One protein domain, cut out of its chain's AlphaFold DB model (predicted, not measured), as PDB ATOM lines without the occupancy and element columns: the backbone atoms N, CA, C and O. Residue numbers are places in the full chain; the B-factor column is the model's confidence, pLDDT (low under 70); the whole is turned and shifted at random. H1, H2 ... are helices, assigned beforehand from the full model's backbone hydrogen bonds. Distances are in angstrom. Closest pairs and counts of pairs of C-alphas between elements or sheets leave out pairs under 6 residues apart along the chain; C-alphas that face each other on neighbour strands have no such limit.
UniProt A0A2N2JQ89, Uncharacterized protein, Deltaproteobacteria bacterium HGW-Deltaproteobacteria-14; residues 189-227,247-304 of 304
ATOM      1  N   LEU A 189     -32.237 -10.331 -37.654       83.75
ATOM      2  CA  LEU A 189     -31.900  -9.540 -38.820       83.75
ATOM      3  C   LEU A 189     -31.143  -8.278 -38.410       83.75
ATOM      4  O   LEU A 189     -30.102  -7.968 -38.979       83.75
ATOM      5  N   ALA A 190     -31.628  -7.588 -37.373       87.25
ATOM      6  CA  ALA A 190     -30.979  -6.396 -36.840       87.25
ATOM      7  C   ALA A 190     -29.565  -6.671 -36.319       87.25
ATOM      8  O   ALA A 190     -28.651  -5.910 -36.621       87.25
ATOM      9  N   ASN A 191     -29.368  -7.760 -35.574       83.69
ATOM     10  CA  ASN A 191     -28.059  -8.138 -35.045       83.69
ATOM     11  C   ASN A 191     -27.080  -8.481 -36.174       83.69
ATOM     12  O   ASN A 191     -25.938  -8.029 -36.142       83.69
ATOM     13  N   ARG A 192     -27.528  -9.249 -37.176       84.69
ATOM     14  CA  ARG A 192     -26.700  -9.606 -38.336       84.69
ATOM     15  C   ARG A 192     -26.318  -8.367 -39.135       84.69
ATOM     16  O   ARG A 192     -25.149  -8.172 -39.449       84.69
ATOM     17  N   LEU A 193     -27.290  -7.496 -39.402       87.38
ATOM     18  CA  LEU A 193     -27.054  -6.257 -40.130       87.38
ATOM     19  C   LEU A 193     -26.137  -5.302 -39.360       87.38
ATOM     20  O   LEU A 193     -25.278  -4.667 -39.962       87.38
ATOM     21  N   LEU A 194     -26.273  -5.230 -38.032       89.94
ATOM     22  CA  LEU A 194     -25.384  -4.441 -37.181       89.94
ATOM     23  C   LEU A 194     -23.949  -4.982 -37.213       89.94
ATOM     24  O   LEU A 194     -23.020  -4.185 -37.289       89.94
ATOM     25  N   GLY A 195     -23.772  -6.308 -37.193       88.06
ATOM     26  CA  GLY A 195     -22.468  -6.951 -37.378       88.06
ATOM     27  C   GLY A 195     -21.826  -6.553 -38.707       88.06
ATOM     28  O   GLY A 195     -20.732  -5.998 -38.710       88.06
ATOM     29  N   ARG A 196     -22.568  -6.693 -39.814       89.62
ATOM     30  CA  ARG A 196     -22.119  -6.261 -41.153       89.62
ATOM     31  C   ARG A 196     -21.773  -4.776 -41.208       89.62
ATOM     32  O   ARG A 196     -20.791  -4.393 -41.838       89.62
ATOM     33  N   CYS A 197     -22.542  -3.930 -40.517       93.44
ATOM     34  CA  CYS A 197     -22.208  -2.514 -40.403       93.44
ATOM     35  C   CYS A 197     -20.852  -2.313 -39.725       93.44
ATOM     36  O   CYS A 197     -20.040  -1.565 -40.250       93.44
ATOM     37  N   MET A 198     -20.585  -2.979 -38.599       91.88
ATOM     38  CA  MET A 198     -19.297  -2.858 -37.905       91.88
ATOM     39  C   MET A 198     -18.127  -3.332 -38.777       91.88
ATOM     40  O   MET A 198     -17.102  -2.652 -38.829       91.88
ATOM     41  N   ASP A 199     -18.297  -4.435 -39.509       91.06
ATOM     42  CA  ASP A 199     -17.277  -4.942 -40.434       91.06
ATOM     43  C   ASP A 199     -16.990  -3.936 -41.560       91.06
ATOM     44  O   ASP A 199     -15.833  -3.659 -41.880       91.06
ATOM     45  N   LEU A 200     -18.037  -3.334 -42.133       91.88
ATOM     46  CA  LEU A 200     -17.899  -2.268 -43.125       91.88
ATOM     47  C   LEU A 200     -17.232  -1.015 -42.555       91.88
ATOM     48  O   LEU A 200     -16.384  -0.429 -43.220       91.88
ATOM     49  N   GLU A 201     -17.577  -0.597 -41.334       93.56
ATOM     50  CA  GLU A 201     -16.925   0.547 -40.686       93.56
ATOM     51  C   GLU A 201     -15.421   0.320 -40.530       93.56
ATOM     52  O   GLU A 201     -14.637   1.248 -40.745       93.56
ATOM     53  N   GLN A 202     -15.015  -0.909 -40.198       91.31
ATOM     54  CA  GLN A 202     -13.605  -1.270 -40.139       91.31
ATOM     55  C   GLN A 202     -12.956  -1.230 -41.528       91.31
ATOM     56  O   GLN A 202     -11.911  -0.604 -41.679       91.31
ATOM     57  N   ARG A 203     -13.597  -1.791 -42.563       90.88
ATOM     58  CA  ARG A 203     -13.080  -1.730 -43.945       90.88
ATOM     59  C   ARG A 203     -12.929  -0.303 -44.458       90.88
ATOM     60  O   ARG A 203     -11.935   0.002 -45.104       90.88
ATOM     61  N   ILE A 204     -13.878   0.582 -44.151       89.94
ATOM     62  CA  ILE A 204     -13.787   2.007 -44.501       89.94
ATOM     63  C   ILE A 204     -12.558   2.632 -43.838       89.94
ATOM     64  O   ILE A 204     -11.812   3.356 -44.495       89.94
ATOM     65  N   ARG A 205     -12.325   2.352 -42.548       89.50
ATOM     66  CA  ARG A 205     -11.123   2.831 -41.850       89.50
ATOM     67  C   ARG A 205      -9.860   2.316 -42.523       89.50
ATOM     68  O   ARG A 205      -8.991   3.124 -42.832       89.50
ATOM     69  N   ASP A 206      -9.784   1.018 -42.785       88.94
ATOM     70  CA  ASP A 206      -8.619   0.392 -43.409       88.94
ATOM     71  C   ASP A 206      -8.353   0.976 -44.808       88.94
ATOM     72  O   ASP A 206      -7.215   1.317 -45.124       88.94
ATOM     73  N   HIS A 207      -9.400   1.179 -45.617       85.56
ATOM     74  CA  HIS A 207      -9.327   1.781 -46.956       85.56
ATOM     75  C   HIS A 207      -8.792   3.216 -46.930       85.56
ATOM     76  O   HIS A 207      -7.849   3.557 -47.648       85.56
ATOM     77  N   VAL A 208      -9.344   4.063 -46.056       84.12
ATOM     78  CA  VAL A 208      -8.897   5.458 -45.917       84.12
ATOM     79  C   VAL A 208      -7.460   5.523 -45.398       84.12
ATOM     80  O   VAL A 208      -6.646   6.292 -45.913       84.12
ATOM     81  N   LEU A 209      -7.119   4.685 -44.417       83.38
ATOM     82  CA  LEU A 209      -5.777   4.617 -43.836       83.38
ATOM     83  C   LEU A 209      -4.749   3.939 -44.751       83.38
ATOM     84  O   LEU A 209      -3.556   4.079 -44.513       83.38
ATOM     85  N   ALA A 210      -5.160   3.250 -45.816       84.88
ATOM     86  CA  ALA A 210      -4.233   2.682 -46.792       84.88
ATOM     87  C   ALA A 210      -3.661   3.732 -47.765       84.88
ATOM     88  O   ALA A 210      -2.628   3.479 -48.386       84.88
ATOM     89  N   THR A 211      -4.282   4.916 -47.888       73.50
ATOM     90  CA  THR A 211      -3.947   5.894 -48.945       73.50
ATOM     91  C   THR A 211      -3.227   7.142 -48.403       73.50
ATOM     92  O   THR A 211      -3.883   8.035 -47.866       73.50
ATOM     93  N   PRO A 212      -1.886   7.244 -48.505       71.25
ATOM     94  CA  PRO A 212      -1.129   8.407 -48.029       71.25
ATOM     95  C   PRO A 212      -1.286   9.632 -48.956       71.25
ATOM     96  O   PRO A 212      -1.607   9.470 -50.134       71.25
ATOM     97  N   PRO A 213      -0.973  10.861 -48.495       59.41
ATOM     98  CA  PRO A 213      -0.452  11.215 -47.173       59.41
ATOM     99  C   PRO A 213      -1.551  11.343 -46.110       59.41
ATOM    100  O   PRO A 213      -2.515  12.088 -46.270       59.41
ATOM    101  N   TRP A 214      -1.346  10.680 -44.973       67.06
ATOM    102  CA  TRP A 214      -2.275  10.708 -43.848       67.06
ATOM    103  C   TRP A 214      -1.992  11.921 -42.966       67.06
ATOM    104  O   TRP A 214      -0.903  12.057 -42.406       67.06
ATOM    105  N   ARG A 215      -2.974  12.807 -42.820       70.75
ATOM    106  CA  ARG A 215      -3.012  13.745 -41.697       70.75
ATOM    107  C   ARG A 215      -4.222  13.392 -40.849       70.75
ATOM    108  O   ARG A 215      -5.304  13.265 -41.428       70.75
ATOM    109  N   PRO A 216      -4.054  13.220 -39.530       71.00
ATOM    110  CA  PRO A 216      -5.194  13.020 -38.655       71.00
ATOM    111  C   PRO A 216      -6.170  14.199 -38.790       71.00
ATOM    112  O   PRO A 216      -5.761  15.303 -39.187       71.00
ATOM    113  N   PRO A 217      -7.465  13.987 -38.498       72.88
ATOM    114  CA  PRO A 217      -8.441  15.067 -38.490       72.88
ATOM    115  C   PRO A 217      -7.924  16.226 -37.634       72.88
ATOM    116  O   PRO A 217      -7.453  16.018 -36.522       72.88
ATOM    117  N   SER A 218      -8.030  17.462 -38.127       66.19
ATOM    118  CA  SER A 218      -7.434  18.661 -37.508       66.19
ATOM    119  C   SER A 218      -8.001  19.047 -36.133       66.19
ATOM    120  O   SER A 218      -7.672  20.109 -35.605       66.19
ATOM    121  N   THR A 219      -8.883  18.230 -35.562       58.69
ATOM    122  CA  THR A 219      -9.526  18.474 -34.277       58.69
ATOM    123  C   THR A 219      -8.928  17.506 -33.261       58.69
ATOM    124  O   THR A 219      -9.142  16.302 -33.408       58.69
ATOM    125  N   PRO A 220      -8.256  17.976 -32.191       56.31
ATOM    126  CA  PRO A 220      -8.053  17.136 -31.024       56.31
ATOM    127  C   PRO A 220      -9.453  16.803 -30.526       56.31
ATOM    128  O   PRO A 220     -10.172  17.674 -30.022       56.31
ATOM    129  N   SER A 221      -9.910  15.575 -30.766       67.19
ATOM    130  CA  SER A 221     -11.231  15.194 -30.304       67.19
ATOM    131  C   SER A 221     -11.199  15.354 -28.783       67.19
ATOM    132  O   SER A 221     -10.322  14.818 -28.109       67.19
ATOM    133  N   LYS A 222     -12.136  16.121 -28.206       73.19
ATOM    134  CA  LYS A 222     -12.289  16.245 -26.737       73.19
ATOM    135  C   LYS A 222     -12.264  14.875 -26.048       73.19
ATOM    136  O   LYS A 222     -11.881  14.752 -24.889       73.19
ATOM    137  N   ARG A 223     -12.656  13.840 -26.793       73.25
ATOM    138  CA  ARG A 223     -12.545  12.431 -26.443       73.25
ATOM    139  C   ARG A 223     -11.107  11.979 -26.174       73.25
ATOM    140  O   ARG A 223     -10.888  11.373 -25.139       73.25
ATOM    141  N   LEU A 224     -10.143  12.284 -27.043       78.88
ATOM    142  CA  LEU A 224      -8.725  11.966 -26.837       78.88
ATOM    143  C   LEU A 224      -8.179  12.630 -25.567       78.88
ATOM    144  O   LEU A 224      -7.488  11.995 -24.776       78.88
ATOM    145  N   GLU A 225      -8.517  13.901 -25.352       79.19
ATOM    146  CA  GLU A 225      -8.111  14.632 -24.148       79.19
ATOM    147  C   GLU A 225      -8.729  14.014 -22.885       79.19
ATOM    148  O   GLU A 225      -8.023  13.770 -21.908       79.19
ATOM    149  N   THR A 226     -10.013  13.652 -22.947       77.19
ATOM    150  CA  THR A 226     -10.720  12.954 -21.862       77.19
ATOM    151  C   THR A 226     -10.091  11.588 -21.576       77.19
ATOM    152  O   THR A 226      -9.834  11.270 -20.422       77.19
ATOM    153  N   LEU A 227      -9.767  10.803 -22.608       78.00
ATOM    154  CA  LEU A 227      -9.112   9.496 -22.469       78.00
ATOM    155  C   LEU A 227      -7.716   9.604 -21.848       78.00
ATOM    156  O   LEU A 227      -7.321   8.730 -21.078       78.00
ATOM    157  N   LEU A 247      -3.844   6.026 -28.054       71.94
ATOM    158  CA  LEU A 247      -3.892   7.466 -27.766       71.94
ATOM    159  C   LEU A 247      -3.494   8.308 -28.992       71.94
ATOM    160  O   LEU A 247      -3.098   9.472 -28.827       71.94
ATOM    161  N   ASP A 248      -3.572   7.720 -30.190       77.69
ATOM    162  CA  ASP A 248      -3.407   8.423 -31.459       77.69
ATOM    163  C   ASP A 248      -4.719   9.108 -31.875       77.69
ATOM    164  O   ASP A 248      -5.829   8.674 -31.553       77.69
ATOM    165  N   GLU A 249      -4.590  10.215 -32.596       79.81
ATOM    166  CA  GLU A 249      -5.702  11.003 -33.119       79.81
ATOM    167  C   GLU A 249      -6.568  10.180 -34.086       79.81
ATOM    168  O   GLU A 249      -7.787  10.358 -34.111       79.81
ATOM    169  N   TRP A 250      -5.979   9.219 -34.806       80.06
ATOM    170  CA  TRP A 250      -6.703   8.282 -35.672       80.06
ATOM    171  C   TRP A 250      -7.604   7.305 -34.918       80.06
ATOM    172  O   TRP A 250      -8.708   6.994 -35.374       80.06
ATOM    173  N   ASP A 251      -7.178   6.867 -33.739       77.25
ATOM    174  CA  ASP A 251      -7.966   5.950 -32.917       77.25
ATOM    175  C   ASP A 251      -9.161   6.659 -32.283       77.25
ATOM    176  O   ASP A 251     -10.246   6.090 -32.133       77.25
ATOM    177  N   ALA A 252      -8.980   7.937 -31.949       78.56
ATOM    178  CA  ALA A 252     -10.040   8.775 -31.413       78.56
ATOM    179  C   ALA A 252     -10.926   9.408 -32.497       78.56
ATOM    180  O   ALA A 252     -11.983   9.953 -32.157       78.56
ATOM    181  N   ALA A 253     -10.530   9.334 -33.773       82.94
ATOM    182  CA  ALA A 253     -11.314   9.836 -34.890       82.94
ATOM    183  C   ALA A 253     -12.630   9.059 -35.004       82.94
ATOM    184  O   ALA A 253     -12.679   7.822 -35.079       82.94
ATOM    185  N   SER A 254     -13.733   9.795 -35.034       85.44
ATOM    186  CA  SER A 254     -15.034   9.239 -35.375       85.44
ATOM    187  C   SER A 254     -15.040   8.775 -36.830       85.44
ATOM    188  O   SER A 254     -14.354   9.335 -37.683       85.44
ATOM    189  N   LEU A 255     -15.885   7.792 -37.150       85.56
ATOM    190  CA  LEU A 255     -16.049   7.348 -38.536       85.56
ATOM    191  C   LEU A 255     -16.407   8.514 -39.474       85.56
ATOM    192  O   LEU A 255     -15.956   8.552 -40.607       85.56
ATOM    193  N   ASN A 256     -17.174   9.498 -38.998       87.56
ATOM    194  CA  ASN A 256     -17.527  10.674 -39.793       87.56
ATOM    195  C   ASN A 256     -16.306  11.519 -40.177       87.56
ATOM    196  O   ASN A 256     -16.249  12.037 -41.286       87.56
ATOM    197  N   GLU A 257     -15.352  11.672 -39.259       87.44
ATOM    198  CA  GLU A 257     -14.094  12.369 -39.535       87.44
ATOM    199  C   GLU A 257     -13.241  11.569 -40.523       87.44
ATOM    200  O   GLU A 257     -12.706  12.151 -41.459       87.44
ATOM    201  N   VAL A 258     -13.199  10.240 -40.378       87.19
ATOM    202  CA  VAL A 258     -12.501   9.343 -41.316       87.19
ATOM    203  C   VAL A 258     -13.102   9.422 -42.726       87.19
ATOM    204  O   VAL A 258     -12.369   9.626 -43.688       87.19
ATOM    205  N   ILE A 259     -14.432   9.356 -42.864       88.38
ATOM    206  CA  ILE A 259     -15.130   9.487 -44.159       88.38
ATOM    207  C   ILE A 259     -14.832  10.844 -44.809       88.38
ATOM    208  O   ILE A 259     -14.612  10.922 -46.017       88.38
ATOM    209  N   GLY A 260     -14.777  11.920 -44.016       86.25
ATOM    210  CA  GLY A 260     -14.437  13.255 -44.514       86.25
ATOM    211  C   GLY A 260     -13.060  13.324 -45.184       86.25
ATOM    212  O   GLY A 260     -12.870  14.125 -46.099       86.25
ATOM    213  N   LEU A 261     -12.131  12.460 -44.766       85.44
ATOM    214  CA  LEU A 261     -10.769  12.363 -45.290       85.44
ATOM    215  C   LEU A 261     -10.617  11.357 -46.438       85.44
ATOM    216  O   LEU A 261      -9.566  11.344 -47.074       85.44
ATOM    217  N   SER A 262     -11.637  10.540 -46.724       85.06
ATOM    218  CA  SER A 262     -11.586   9.574 -47.825       85.06
ATOM    219  C   SER A 262     -11.271  10.276 -49.164       85.06
ATOM    220  O   SER A 262     -11.802  11.364 -49.425       85.06
ATOM    221  N   PRO A 263     -10.430   9.690 -50.034       84.19
ATOM    222  CA  PRO A 263     -10.202  10.192 -51.388       84.19
ATOM    223  C   PRO A 263     -11.321   9.806 -52.368       84.19
ATOM    224  O   PRO A 263     -11.300  10.269 -53.509       84.19
ATOM    225  N   ASP A 264     -12.274   8.971 -51.946       86.62
ATOM    226  CA  ASP A 264     -13.314   8.427 -52.812       86.62
ATOM    227  C   ASP A 264     -14.247   9.520 -53.346       86.62
ATOM    228  O   ASP A 264     -14.361  10.630 -52.803       86.62
ATOM    229  N   ASP A 265     -14.948   9.185 -54.426       87.62
ATOM    230  CA  ASP A 265     -15.947  10.068 -55.002       87.62
ATOM    231  C   ASP A 265     -17.126  10.322 -54.044       87.62
ATOM    232  O   ASP A 265     -17.316   9.686 -53.000       87.62
ATOM    233  N   ARG A 266     -17.948  11.308 -54.414       89.38
ATOM    234  CA  ARG A 266     -19.095  11.732 -53.612       89.38
ATOM    235  C   ARG A 266     -20.113  10.609 -53.388       89.38
ATOM    236  O   ARG A 266     -20.660  10.534 -52.296       89.38
ATOM    237  N   SER A 267     -20.357   9.760 -54.384       88.00
ATOM    238  CA  SER A 267     -21.334   8.672 -54.286       88.00
ATOM    239  C   SER A 267     -20.909   7.657 -53.228       88.00
ATOM    240  O   SER A 267     -21.711   7.265 -52.383       88.00
ATOM    241  N   THR A 268     -19.632   7.278 -53.226       86.62
ATOM    242  CA  THR A 268     -19.076   6.352 -52.234       86.62
ATOM    243  C   THR A 268     -19.131   6.946 -50.826       86.62
ATOM    244  O   THR A 268     -19.575   6.281 -49.890       86.62
ATOM    245  N   LYS A 269     -18.785   8.230 -50.665       89.44
ATOM    246  CA  LYS A 269     -18.900   8.930 -49.373       89.44
ATOM    247  C   LYS A 269     -20.337   9.032 -48.872       89.44
ATOM    248  O   LYS A 269     -20.578   8.833 -47.681       89.44
ATOM    249  N   ASP A 270     -21.282   9.324 -49.761       91.38
ATOM    250  CA  ASP A 270     -22.706   9.359 -49.425       91.38
ATOM    251  C   ASP A 270     -23.152   7.973 -48.917       91.38
ATOM    252  O   ASP A 270     -23.766   7.888 -47.852       91.38
ATOM    253  N   GLY A 271     -22.719   6.883 -49.566       90.38
ATOM    254  CA  GLY A 271     -22.936   5.510 -49.090       90.38
ATOM    255  C   GLY A 271     -22.338   5.231 -47.702       90.38
ATOM    256  O   GLY A 271     -23.011   4.676 -46.831       90.38
ATOM    257  N   MET A 272     -21.109   5.682 -47.435       92.81
ATOM    258  CA  MET A 272     -20.495   5.569 -46.101       92.81
ATOM    259  C   MET A 272     -21.279   6.353 -45.028       92.81
ATOM    260  O   MET A 272     -21.395   5.914 -43.878       92.81
ATOM    261  N   HIS A 273     -21.846   7.512 -45.377       93.00
ATOM    262  CA  HIS A 273     -22.724   8.259 -44.478       93.00
ATOM    263  C   HIS A 273     -24.065   7.545 -44.250       93.00
ATOM    264  O   HIS A 273     -24.519   7.497 -43.103       93.00
ATOM    265  N   GLU A 274     -24.671   6.959 -45.290       93.62
ATOM    266  CA  GLU A 274     -25.871   6.115 -45.186       93.62
ATOM    267  C   GLU A 274     -25.655   4.940 -44.225       93.62
ATOM    268  O   GLU A 274     -26.473   4.733 -43.323       93.62
ATOM    269  N   LEU A 275     -24.516   4.243 -44.325       94.12
ATOM    270  CA  LEU A 275     -24.140   3.164 -43.405       94.12
ATOM    271  C   LEU A 275     -24.182   3.615 -41.943       94.12
ATOM    272  O   LEU A 275     -24.763   2.942 -41.091       94.12
ATOM    273  N   ARG A 276     -23.613   4.788 -41.642       93.12
ATOM    274  CA  ARG A 276     -23.620   5.345 -40.283       93.12
ATOM    275  C   ARG A 276     -25.046   5.580 -39.777       93.12
ATOM    276  O   ARG A 276     -25.324   5.343 -38.598       93.12
ATOM    277  N   TYR A 277     -25.950   6.062 -40.634       92.94
ATOM    278  CA  TYR A 277     -27.355   6.244 -40.262       92.94
ATOM    279  C   TYR A 277     -28.030   4.903 -39.968       92.94
ATOM    280  O   TYR A 277     -28.704   4.792 -38.941       92.94
ATOM    281  N   VAL A 278     -27.788   3.881 -40.796       93.75
ATOM    282  CA  VAL A 278     -28.286   2.514 -40.569       93.75
ATOM    283  C   VAL A 278     -27.764   1.960 -39.243       93.75
ATOM    284  O   VAL A 278     -28.562   1.569 -38.389       93.75
ATOM    285  N   ARG A 279     -26.449   2.007 -39.001       94.62
ATOM    286  CA  ARG A 279     -25.837   1.520 -37.757       94.62
ATOM    287  C   ARG A 279     -26.412   2.203 -36.521       94.62
ATOM    288  O   ARG A 279     -26.718   1.534 -35.535       94.62
ATOM    289  N   ASN A 280     -26.575   3.524 -36.552       92.56
ATOM    290  CA  ASN A 280     -27.141   4.259 -35.423       92.56
ATOM    291  C   ASN A 280     -28.616   3.902 -35.200       92.56
ATOM    292  O   ASN A 280     -29.020   3.684 -34.058       92.56
ATOM    293  N   ALA A 281     -29.412   3.789 -36.267       91.69
ATOM    294  CA  ALA A 281     -30.803   3.359 -36.164       91.69
ATOM    295  C   ALA A 281     -30.912   1.963 -35.519       91.69
ATOM    296  O   ALA A 281     -31.708   1.778 -34.594       91.69
ATOM    297  N   LEU A 282     -30.061   1.019 -35.939       90.75
ATOM    298  CA  LEU A 282     -29.967  -0.333 -35.380       90.75
ATOM    299  C   LEU A 282     -29.556  -0.328 -33.904       90.75
ATOM    300  O   LEU A 282     -30.209  -0.971 -33.083       90.75
ATOM    301  N   ALA A 283     -28.521   0.436 -33.545       89.06
ATOM    302  CA  ALA A 283     -28.041   0.550 -32.167       89.06
ATOM    303  C   ALA A 283     -29.105   1.122 -31.209       89.06
ATOM    304  O   ALA A 283     -29.114   0.798 -30.022       89.06
ATOM    305  N   HIS A 284     -30.032   1.935 -31.723       87.56
ATOM    306  CA  HIS A 284     -31.171   2.464 -30.970       87.56
ATOM    307  C   HIS A 284     -32.420   1.566 -31.005       87.56
ATOM    308  O   HIS A 284     -33.456   1.942 -30.456       87.56
ATOM    309  N   GLY A 285     -32.336   0.374 -31.604       84.69
ATOM    310  CA  GLY A 285     -33.433  -0.594 -31.653       84.69
ATOM    311  C   GLY A 285     -34.538  -0.234 -32.647       84.69
ATOM    312  O   GLY A 285     -35.684  -0.644 -32.462       84.69
ATOM    313  N   THR A 286     -34.221   0.546 -33.683       87.06
ATOM    314  CA  THR A 286     -35.165   0.850 -34.768       87.06
ATOM    315  C   THR A 286     -35.469  -0.422 -35.557       87.06
ATOM    316  O   THR A 286     -34.583  -1.244 -35.788       87.06
ATOM    317  N   ALA A 287     -36.726  -0.590 -35.975       82.12
ATOM    318  CA  ALA A 287     -37.115  -1.709 -36.825       82.12
ATOM    319  C   ALA A 287     -36.347  -1.678 -38.154       82.12
ATOM    320  O   ALA A 287     -36.143  -0.618 -38.748       82.12
ATOM    321  N   VAL A 288     -35.928  -2.857 -38.609       85.06
ATOM    322  CA  VAL A 288     -35.118  -3.026 -39.817       85.06
ATOM    323  C   VAL A 288     -36.021  -3.340 -40.993       85.06
ATOM    324  O   VAL A 288     -36.742  -4.338 -40.967       85.06
ATOM    325  N   GLY A 289     -35.964  -2.480 -42.005       91.56
ATOM    326  CA  GLY A 289     -36.589  -2.700 -43.305       91.56
ATOM    327  C   GLY A 289     -35.582  -3.156 -44.356       91.56
ATOM    328  O   GLY A 289     -34.366  -3.109 -44.146       91.56
ATOM    329  N   TRP A 290     -36.097  -3.516 -45.522       93.75
ATOM    330  CA  TRP A 290     -35.330  -3.867 -46.711       93.75
ATOM    331  C   TRP A 290     -34.336  -2.788 -47.130       93.75
ATOM    332  O   TRP A 290     -33.202  -3.088 -47.492       93.75
ATOM    333  N   ASN A 291     -34.717  -1.513 -47.018       92.75
ATOM    334  CA  ASN A 291     -33.835  -0.414 -47.408       92.75
ATOM    335  C   ASN A 291     -32.516  -0.400 -46.611       92.75
ATOM    336  O   ASN A 291     -31.476  -0.037 -47.150       92.75
ATOM    337  N   ALA A 292     -32.537  -0.828 -45.344       92.75
ATOM    338  CA  ALA A 292     -31.322  -0.917 -44.538       92.75
ATOM    339  C   ALA A 292     -30.375  -2.017 -45.051       92.75
ATOM    340  O   ALA A 292     -29.165  -1.807 -45.070       92.75
ATOM    341  N   LEU A 293     -30.922  -3.153 -45.508       90.88
ATOM    342  CA  LEU A 293     -30.148  -4.210 -46.169       90.88
ATOM    343  C   LEU A 293     -29.560  -3.709 -47.487       90.88
ATOM    344  O   LEU A 293     -28.361  -3.830 -47.696       90.88
ATOM    345  N   ALA A 294     -30.380  -3.069 -48.324       90.88
ATOM    346  CA  ALA A 294     -29.946  -2.553 -49.618       90.88
ATOM    347  C   ALA A 294     -28.811  -1.519 -49.495       90.88
ATOM    348  O   ALA A 294     -27.888  -1.528 -50.302       90.88
ATOM    349  N   ILE A 295     -28.846  -0.643 -48.482       91.69
ATOM    350  CA  ILE A 295     -27.755   0.308 -48.203       91.69
ATOM    351  C   ILE A 295     -26.449  -0.432 -47.896       91.69
ATOM    352  O   ILE A 295     -25.415  -0.114 -48.482       91.69
ATOM    353  N   VAL A 296     -26.496  -1.412 -46.989       91.00
ATOM    354  CA  VAL A 296     -25.315  -2.186 -46.578       91.00
ATOM    355  C   VAL A 296     -24.758  -2.989 -47.748       91.00
ATOM    356  O   VAL A 296     -23.563  -2.924 -48.006       91.00
ATOM    357  N   ASP A 297     -25.620  -3.674 -48.495       87.31
ATOM    358  CA  ASP A 297     -25.243  -4.476 -49.659       87.31
ATOM    359  C   ASP A 297     -24.566  -3.625 -50.745       87.31
ATOM    360  O   ASP A 297     -23.480  -3.967 -51.208       87.31
ATOM    361  N   ARG A 298     -25.162  -2.481 -51.116       88.75
ATOM    362  CA  ARG A 298     -24.571  -1.576 -52.116       88.75
ATOM    363  C   ARG A 298     -23.190  -1.086 -51.698       88.75
ATOM    364  O   ARG A 298     -22.312  -0.952 -52.546       88.75
ATOM    365  N   LEU A 299     -23.005  -0.789 -50.412       88.31
ATOM    366  CA  LEU A 299     -21.718  -0.322 -49.914       88.31
ATOM    367  C   LEU A 299     -20.688  -1.453 -49.828       88.31
ATOM    368  O   LEU A 299     -19.518  -1.218 -50.116       88.31
ATOM    369  N   GLU A 300     -21.100  -2.675 -49.481       87.38
ATOM    370  CA  GLU A 300     -20.229  -3.852 -49.575       87.38
ATOM    371  C   GLU A 300     -19.729  -4.068 -50.999       87.38
ATOM    372  O   GLU A 300     -18.540  -4.314 -51.177       87.38
ATOM    373  N   ASP A 301     -20.606  -3.951 -51.997       84.50
ATOM    374  CA  ASP A 301     -20.224  -4.111 -53.399       84.50
ATOM    375  C   ASP A 301     -19.324  -2.967 -53.893       84.50
ATOM    376  O   ASP A 301     -18.419  -3.210 -54.685       84.50
ATOM    377  N   ALA A 302     -19.517  -1.738 -53.401       84.12
ATOM    378  CA  ALA A 302     -18.686  -0.584 -53.759       84.12
ATOM    379  C   ALA A 302     -17.280  -0.601 -53.125       84.12
ATOM    380  O   ALA A 302     -16.374   0.039 -53.654       84.12
ATOM    381  N   LEU A 303     -17.103  -1.288 -51.990       81.00
ATOM    382  CA  LEU A 303     -15.832  -1.375 -51.253       81.00
ATOM    383  C   LEU A 303     -15.067  -2.691 -51.490       81.00
ATOM    384  O   LEU A 303     -14.073  -2.942 -50.805       81.00
ATOM    385  N   ARG A 304     -15.544  -3.548 -52.399       79.75
ATOM    386  CA  ARG A 304     -14.815  -4.734 -52.878       79.75
ATOM    387  C   ARG A 304     -13.787  -4.357 -53.936       79.75
ATOM    388  O   ARG A 304     -12.700  -4.972 -53.894       79.75
TER     389      ARG A 304
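What this domain is: This is residues 189 to 227 and 247 to 304 of the 304 residues of an uncharacterized protein of Deltaproteobacteria bacterium HGW-Deltaproteobacteria-14 (UniProt A0A2N2JQ89). What is the main picture? Long H1, with H5 and H6 folded back along it, makes a three-helix up-and-down bundle, each helix running against the one before it in the chain, and short H4 packs on H1 and H5. Two small helices, H2 and H3, sit away from this bundle, H2 farthest out. What is printed? There are 97 residues with six named helices, H1 to H6 in chain order, and no named strand, an all helix class; the whole is compact, with a radius of gyration of the C-alphas of 14.1 A and spans of 37 by 30 by 18 A.

Where its parts are: Where are the helices before the cut? H1, residues 189 to 210, begins with C-alpha 189 at (-31.900, -9.540, -38.820) and is 31.3 A long; H2 is residues 222 to 227. Which follow? H3 is residues 249 to 252, H4 residues 255 to 261, and H5 residues 266 to 283, 25.8 A long. H6, residues 290 to 302, is 18.4 A long and ends with C-alpha 302 at (-18.686, -0.584, -53.759).

How they stand to each other: What touches H1? H5 does, at a steep tilt of 40 degrees, opposite ways, with the closest C-alphas, Leu 194 and Arg 279, 6.0 A apart. H6 touches residues 193 to 200 alone, closest at Cys 197 and Val 296, C-alphas 6.9 A apart; H4 touches residues 201 to 208 alone, closest at Arg 205 and Val 258, C-alphas 6.7 A apart. Which helices form hairpins? H4 and H5 do, at a shallow tilt of 8 degrees, and so do H5 and H6, at a steep tilt of 44 degrees. Where is H2? It only just touches H3, with 3 pairs of C-alphas within 8 A, the closest being Leu 224 and Ala 252 at 5.7 A. How are the backbones? In H1, H2, H4, H5 and H6 every O i to N i+4 pair is within hydrogen-bond range; H3 is too short for such a pair.

The domain as a whole: Where is the cut? Residues 228 to 246 are not printed, and C-alphas 227 and 247 are 7.7 A apart. Which link is long? That from H1 to H2, with 11 residues. Where is confidence low? Residues 213 to 214 and 218 to 221 are under 70 in pLDDT.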